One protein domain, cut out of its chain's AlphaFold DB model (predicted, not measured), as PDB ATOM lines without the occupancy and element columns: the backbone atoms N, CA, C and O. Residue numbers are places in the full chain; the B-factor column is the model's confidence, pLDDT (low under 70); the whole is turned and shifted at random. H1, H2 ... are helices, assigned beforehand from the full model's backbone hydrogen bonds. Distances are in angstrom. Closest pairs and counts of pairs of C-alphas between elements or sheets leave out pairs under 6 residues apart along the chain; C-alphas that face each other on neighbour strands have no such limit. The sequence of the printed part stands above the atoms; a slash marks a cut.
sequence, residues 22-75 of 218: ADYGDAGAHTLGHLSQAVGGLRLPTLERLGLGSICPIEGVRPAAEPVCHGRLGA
ATOM      1  N   ALA A  22      30.977  54.374  77.772       92.00
ATOM      2  CA  ALA A  22      31.909  55.130  76.936       92.00
ATOM      3  C   ALA A  22      32.538  56.324  77.678       92.00
ATOM      4  O   ALA A  22      33.719  56.597  77.468       92.00
ATOM      5  N   ASP A  23      31.800  56.960  78.591       87.75
ATOM      6  CA  ASP A  23      32.286  58.090  79.396       87.75
ATOM      7  C   ASP A  23      33.406  57.656  80.359       87.75
ATOM      8  O   ASP A  23      34.252  58.456  80.754       87.75
ATOM      9  N   TYR A  24      33.458  56.357  80.676       83.38
ATOM     10  CA  TYR A  24      34.490  55.727  81.500       83.38
ATOM     11  C   TYR A  24      35.580  55.012  80.686       83.38
ATOM     12  O   TYR A  24      36.453  54.373  81.278       83.38
ATOM     13  N   GLY A  25      35.528  55.086  79.350       87.81
ATOM     14  CA  GLY A  25      36.429  54.351  78.456       87.81
ATOM     15  C   GLY A  25      36.169  52.840  78.391       87.81
ATOM     16  O   GLY A  25      36.996  52.105  77.861       87.81
ATOM     17  N   ASP A  26      35.022  52.372  78.887       91.44
ATOM     18  CA  ASP A  26      34.673  50.952  79.036       91.44
ATOM     19  C   ASP A  26      33.646  50.482  77.987       91.44
ATOM     20  O   ASP A  26      32.884  49.531  78.204       91.44
ATOM     21  N   ALA A  27      33.583  51.153  76.835       94.25
ATOM     22  CA  ALA A  27      32.689  50.765  75.750       94.25
ATOM     23  C   ALA A  27      32.923  49.292  75.352       94.25
ATOM     24  O   ALA A  27      34.033  48.888  75.012       94.25
ATOM     25  N   GLY A  28      31.862  48.479  75.405       93.31
ATOM     26  CA  GLY A  28      31.929  47.046  75.095       93.31
ATOM     27  C   GLY A  28      32.428  46.144  76.233       93.31
ATOM     28  O   GLY A  28      32.564  44.940  76.025       93.31
ATOM     29  N   ALA A  29      32.674  46.670  77.438       94.44
ATOM     30  CA  ALA A  29      33.054  45.847  78.585       94.44
ATOM     31  C   ALA A  29      31.990  44.779  78.900       94.44
ATOM     32  O   ALA A  29      30.799  45.072  78.983       94.44
ATOM     33  N   HIS A  30      32.407  43.527  79.106       96.12
ATOM     34  CA  HIS A  30      31.505  42.440  79.494       96.12
ATOM     35  C   HIS A  30      32.233  41.353  80.294       96.12
ATOM     36  O   HIS A  30      32.563  40.299  79.761       96.12
ATOM     37  N   THR A  31      32.440  41.572  81.599       96.00
ATOM     38  CA  THR A  31      33.250  40.679  82.454       96.00
ATOM     39  C   THR A  31      32.828  39.211  82.382       96.00
ATOM     40  O   THR A  31      33.619  38.377  81.954       96.00
ATOM     41  N   LEU A  32      31.582  38.878  82.747       96.12
ATOM     42  CA  LEU A  32      31.111  37.483  82.740       96.12
ATOM     43  C   LEU A  32      31.098  36.849  81.341       96.12
ATOM     44  O   LEU A  32      31.451  35.680  81.197       96.12
ATOM     45  N   GLY A  33      30.718  37.617  80.319       96.12
ATOM     46  CA  GLY A  33      30.656  37.165  78.931       96.12
ATOM     47  C   GLY A  33      32.043  36.829  78.394       96.12
ATOM     48  O   GLY A  33      32.286  35.685  78.015       96.12
ATOM     49  N   HIS A  34      32.978  37.782  78.455       97.12
ATOM     50  CA  HIS A  34      34.361  37.582  78.015       97.12
ATOM     51  C   HIS A  34      35.068  36.489  78.817       97.12
ATOM     52  O   HIS A  34      35.778  35.674  78.234       97.12
ATOM     53  N   LEU A  35      34.843  36.419  80.136       97.06
ATOM     54  CA  LEU A  35      35.380  35.334  80.954       97.06
ATOM     55  C   LEU A  35      34.866  33.979  80.463       97.06
ATOM     56  O   LEU A  35      35.667  33.074  80.257       97.06
ATOM     57  N   SER A  36      33.552  33.844  80.252       97.31
ATOM     58  CA  SER A  36      32.959  32.580  79.810       97.31
ATOM     59  C   SER A  36      33.506  32.105  78.467       97.31
ATOM     60  O   SER A  36      33.814  30.926  78.338       97.31
ATOM     61  N   GLN A  37      33.734  33.020  77.526       97.19
ATOM     62  CA  GLN A  37      34.352  32.715  76.234       97.19
ATOM     63  C   GLN A  37      35.818  32.297  76.391       97.19
ATOM     64  O   GLN A  37      36.249  31.292  75.832       97.19
ATOM     65  N   ALA A  38      36.585  33.042  77.191       97.88
ATOM     66  CA  ALA A  38      38.010  32.792  77.385       97.88
ATOM     67  C   ALA A  38      38.300  31.415  78.004       97.88
ATOM     68  O   ALA A  38      39.347  30.832  77.724       97.88
ATOM     69  N   VAL A  39      37.390  30.889  78.831       97.62
ATOM     70  CA  VAL A  39      37.561  29.580  79.484       97.62
ATOM     71  C   VAL A  39      36.806  28.432  78.801       97.62
ATOM     72  O   VAL A  39      36.842  27.313  79.310       97.62
ATOM     73  N   GLY A  40      36.135  28.675  77.668       97.25
ATOM     74  CA  GLY A  40      35.342  27.655  76.962       97.25
ATOM     75  C   GLY A  40      34.069  27.235  77.708       97.25
ATOM     76  O   GLY A  40      33.641  26.083  77.635       97.25
ATOM     77  N   GLY A  41      33.493  28.166  78.466       97.62
ATOM     78  CA  GLY A  41      32.263  28.008  79.228       97.62
ATOM     79  C   GLY A  41      32.456  27.957  80.745       97.62
ATOM     80  O   GLY A  41      33.399  27.376  81.279       97.62
ATOM     81  N   LEU A  42      31.512  28.554  81.471       97.50
ATOM     82  CA  LEU A  42      31.453  28.522  82.929       97.50
ATOM     83  C   LEU A  42      30.555  27.386  83.414       97.50
ATOM     84  O   LEU A  42      29.480  27.148  82.876       97.50
ATOM     85  N   ARG A  43      30.946  26.730  84.512       97.94
ATOM     86  CA  ARG A  43      30.116  25.724  85.188       97.94
ATOM     87  C   ARG A  43      29.531  26.294  86.477       97.94
ATOM     88  O   ARG A  43      30.113  26.150  87.548       97.94
ATOM     89  N   LEU A  44      28.353  26.912  86.379       97.06
ATOM     90  CA  LEU A  44      27.682  27.587  87.498       97.06
ATOM     91  C   LEU A  44      26.276  27.016  87.760       97.06
ATOM     92  O   LEU A  44      25.302  27.759  87.687       97.06
ATOM     93  N   PRO A  45      26.119  25.721  88.099       97.31
ATOM     94  CA  PRO A  45      24.809  25.052  88.132       97.31
ATOM     95  C   PRO A  45      23.799  25.695  89.098       97.31
ATOM     96  O   PRO A  45      22.597  25.688  88.846       97.31
ATOM     97  N   THR A  46      24.273  26.274  90.205       97.56
ATOM     98  CA  THR A  46      23.403  26.979  91.156       97.56
ATOM     99  C   THR A  46      22.914  28.311  90.591       97.56
ATOM    100  O   THR A  46      21.720  28.584  90.661       97.56
ATOM    101  N   LEU A  47      23.806  29.126  90.018       96.81
ATOM    102  CA  LEU A  47      23.433  30.420  89.434       96.81
ATOM    103  C   LEU A  47      22.645  30.243  88.129       96.81
ATOM    104  O   LEU A  47      21.722  31.013  87.883       96.81
ATOM    105  N   GLU A  48      22.944  29.193  87.353       97.56
ATOM    106  CA  GLU A  48      22.137  28.732  86.217       97.56
ATOM    107  C   GLU A  48      20.689  28.554  86.667       97.56
ATOM    108  O   GLU A  48      19.817  29.249  86.168       97.56
ATOM    109  N   ARG A  49      20.442  27.716  87.685       97.50
ATOM    110  CA  ARG A  49      19.091  27.463  88.209       97.50
ATOM    111  C   ARG A  49      18.405  28.716  88.761       97.50
ATOM    112  O   ARG A  49      17.189  28.821  88.663       97.50
ATOM    113  N   LEU A  50      19.156  29.651  89.344       97.12
ATOM    114  CA  LEU A  50      18.598  30.919  89.828       97.12
ATOM    115  C   LEU A  50      18.228  31.885  88.687       97.12
ATOM    116  O   LEU A  50      17.453  32.807  88.916       97.12
ATOM    117  N   GLY A  51      18.715  31.664  87.463       97.12
ATOM    118  CA  GLY A  51      18.361  32.469  86.293       97.12
ATOM    119  C   GLY A  51      19.473  33.381  85.781       97.12
ATOM    120  O   GLY A  51      19.186  34.283  85.002       97.12
ATOM    121  N   LEU A  52      20.739  33.165  86.163       96.44
ATOM    122  CA  LEU A  52      21.862  33.975  85.668       96.44
ATOM    123  C   LEU A  52      21.936  33.973  84.131       96.44
ATOM    124  O   LEU A  52      22.027  35.034  83.520       96.44
ATOM    125  N   GLY A  53      21.833  32.792  83.512       96.12
ATOM    126  CA  GLY A  53      21.824  32.639  82.051       96.12
ATOM    127  C   GLY A  53      20.544  33.145  81.372       96.12
ATOM    128  O   GLY A  53      20.487  33.197  80.149       96.12
ATOM    129  N   SER A  54      19.518  33.521  82.145       96.06
ATOM    130  CA  SER A  54      18.291  34.144  81.632       96.06
ATOM    131  C   SER A  54      18.418  35.668  81.498       96.06
ATOM    132  O   SER A  54      17.611  36.274  80.799       96.06
ATOM    133  N   ILE A  55      19.417  36.296  82.138       94.88
ATOM    134  CA  ILE A  55      19.642  37.752  82.066       94.88
ATOM    135  C   ILE A  55      20.337  38.129  80.750       94.88
ATOM    136  O   ILE A  55      19.908  39.049  80.056       94.88
ATOM    137  N   CYS A  56      21.419  37.428  80.408       91.12
ATOM    138  CA  CYS A  56      22.128  37.563  79.140       91.12
ATOM    139  C   CYS A  56      22.851  36.250  78.787       91.12
ATOM    140  O   CYS A  56      23.107  35.439  79.682       91.12
ATOM    141  N   PRO A  57      23.223  36.034  77.511       91.31
ATOM    142  CA  PRO A  57      24.002  34.865  77.119       91.31
ATOM    143  C   PRO A  57      25.343  34.795  77.864       91.31
ATOM    144  O   PRO A  57      26.111  35.757  77.865       91.31
ATOM    145  N   ILE A  58      25.627  33.647  78.479       96.44
ATOM    146  CA  ILE A  58      26.907  33.315  79.113       96.44
ATOM    147  C   ILE A  58      27.269  31.898  78.667       96.44
ATOM    148  O   ILE A  58      26.467  30.974  78.810       96.44
ATOM    149  N   GLU A  59      28.466  31.706  78.122       97.81
ATOM    150  CA  GLU A  59      28.878  30.393  77.629       97.81
ATOM    151  C   GLU A  59      28.937  29.381  78.785       97.81
ATOM    152  O   GLU A  59      29.475  29.665  79.855       97.81
ATOM    153  N   GLY A  60      28.331  28.204  78.603       97.50
ATOM    154  CA  GLY A  60      28.232  27.165  79.638       97.50
ATOM    155  C   GLY A  60      27.129  27.364  80.691       97.50
ATOM    156  O   GLY A  60      26.893  26.448  81.477       97.50
ATOM    157  N   VAL A  61      26.409  28.496  80.686       97.94
ATOM    158  CA  VAL A  61      25.304  28.777  81.621       97.94
ATOM    159  C   VAL A  61      24.013  29.000  80.839       97.94
ATOM    160  O   VAL A  61      23.824  30.021  80.181       97.94
ATOM    161  N   ARG A  62      23.104  28.031  80.901       97.44
ATOM    162  CA  ARG A  62      21.853  28.052  80.132       97.44
ATOM    163  C   ARG A  62      20.788  28.927  80.811       97.44
ATOM    164  O   ARG A  62      20.837  29.123  82.026       97.44
ATOM    165  N   PRO A  63      19.784  29.421  80.069       97.12
ATOM    166  CA  PRO A  63      18.583  29.982  80.678       97.12
ATOM    167  C   PRO A  63      17.893  28.956  81.590       97.12
ATOM    168  O   PRO A  63      17.767  27.781  81.235       97.12
ATOM    169  N   ALA A  64      17.437  29.396  82.764       96.75
ATOM    170  CA  ALA A  64      16.675  28.543  83.673       96.75
ATOM    171  C   ALA A  64      15.260  28.299  83.135       96.75
ATOM    172  O   ALA A  64      14.618  29.226  82.644       96.75
ATOM    173  N   ALA A  65      14.745  27.079  83.309       95.69
ATOM    174  CA  ALA A  65      13.346  26.764  83.009       95.69
ATOM    175  C   ALA A  65      12.368  27.487  83.957       95.69
ATOM    176  O   ALA A  65      11.325  27.960  83.523       95.69
ATOM    177  N   GLU A  66      12.731  27.598  85.239       95.62
ATOM    178  CA  GLU A  66      11.937  28.242  86.295       95.62
ATOM    179  C   GLU A  66      12.850  29.155  87.142       95.62
ATOM    180  O   GLU A  66      13.295  28.759  88.222       95.62
ATOM    181  N   PRO A  67      13.228  30.344  86.638       93.62
ATOM    182  CA  PRO A  67      14.126  31.242  87.357       93.62
ATOM    183  C   PRO A  67      13.445  31.879  88.576       93.62
ATOM    184  O   PRO A  67      12.226  32.060  88.609       93.62
ATOM    185  N   VAL A  68      14.247  32.311  89.554       96.44
ATOM    186  CA  VAL A  68      13.750  33.219  90.603       96.44
ATOM    187  C   VAL A  68      13.566  34.634  90.034       96.44
ATOM    188  O   VAL A  68      13.795  34.871  88.848       96.44
ATOM    189  N   CYS A  69      13.168  35.609  90.859       96.69
ATOM    190  CA  CYS A  69      13.239  37.013  90.446       96.69
ATOM    191  C   CYS A  69      14.696  37.366  90.112       96.69
ATOM    192  O   CYS A  69      15.580  37.233  90.959       96.69
ATOM    193  N   HIS A  70      14.936  37.771  88.870       94.81
ATOM    194  CA  HIS A  70      16.260  38.033  88.328       94.81
ATOM    195  C   HIS A  70      16.205  39.255  87.419       94.81
ATOM    196  O   HIS A  70      15.146  39.652  86.931       94.81
ATOM    197  N   GLY A  71      17.365  39.849  87.192       94.31
ATOM    198  CA  GLY A  71      17.514  41.001  86.325       94.31
ATOM    199  C   GLY A  71      18.918  41.563  86.424       94.31
ATOM    200  O   GLY A  71      19.765  41.055  87.162       94.31
ATOM    201  N   ARG A  72      19.146  42.635  85.677       93.62
ATOM    202  CA  ARG A  72      20.375  43.417  85.719       93.62
ATOM    203  C   ARG A  72      20.054  44.797  86.278       93.62
ATOM    204  O   ARG A  72      19.072  45.409  85.868       93.62
ATOM    205  N   LEU A  73      20.889  45.269  87.195       93.25
ATOM    206  CA  LEU A  73      20.823  46.629  87.717       93.25
ATOM    207  C   LEU A  73      21.793  47.513  86.927       93.25
ATOM    208  O   LEU A  73      22.891  47.073  86.579       93.25
ATOM    209  N   GLY A  74      21.364  48.734  86.625       92.12
ATOM    210  CA  GLY A  74      22.245  49.807  86.179       92.12
ATOM    211  C   GLY A  74      22.528  50.738  87.345       92.12
ATOM    212  O   GLY A  74      21.621  50.985  88.138       92.12
ATOM    213  N   ALA A  75      23.769  51.210  87.449       91.69
ATOM    214  CA  ALA A  75      24.122  52.234  88.419       91.69
ATOM    215  C   ALA A  75      23.371  53.535  88.099       91.69
ATOM    216  O   ALA A  75      23.180  53.879  86.931       91.69
TER     217      ALA A  75
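Overview. This is residues 22 to 75 of the 218 residues of the protein "Phosphopentomutase" of uncultured Solirubrobacteraceae bacterium (UniProt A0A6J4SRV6). What shape is this? It has little regular structure: a flat, winding chain with H1 at one side and H2 and H3 at the other, residues 56 to 60 looping from H3 back towards H1, and residues 22 to 31 sticking out. What makes it up? The 54 printed residues include H1, H2 and H3 in that order and no named strand; the class is all helix, with 18 residues in named elements. How large? It is only just loose, close to compact, with a radius of gyration of the C-alphas of 12.4 A, and spans 37 by 27 by 12 A.

Along the chain. Where is the longest helix? H1, residues 31 to 38, runs 10.5 A from C-alpha 31 at (33.250, 40.679, 82.454). Where are the others? H2 is residues 45 to 50, and H3, residues 52 to 55, ends at C-alpha 55 at (19.642, 37.752, 82.066).

Arrangement. What is near H1? H1 is apart from H2 and H3. Do H2 and H3 touch? They are close but not clearly touching; their closest C-alphas, Leu 47 and Gly 53, are 7.9 A apart. Are the backbones in range? Every O i to N i+4 pair in H1 and H2 is within hydrogen-bond range; H3 is too short for one.

Size, cuts and confidence. How far does it reach? The farthest C-alphas, Asp 23 and Ala 65, are 36.8 A apart. Is anything cut, long or uncertain? The printed part has no cut, neither link between helices is long, and no printed residue is under 70 in pLDDT.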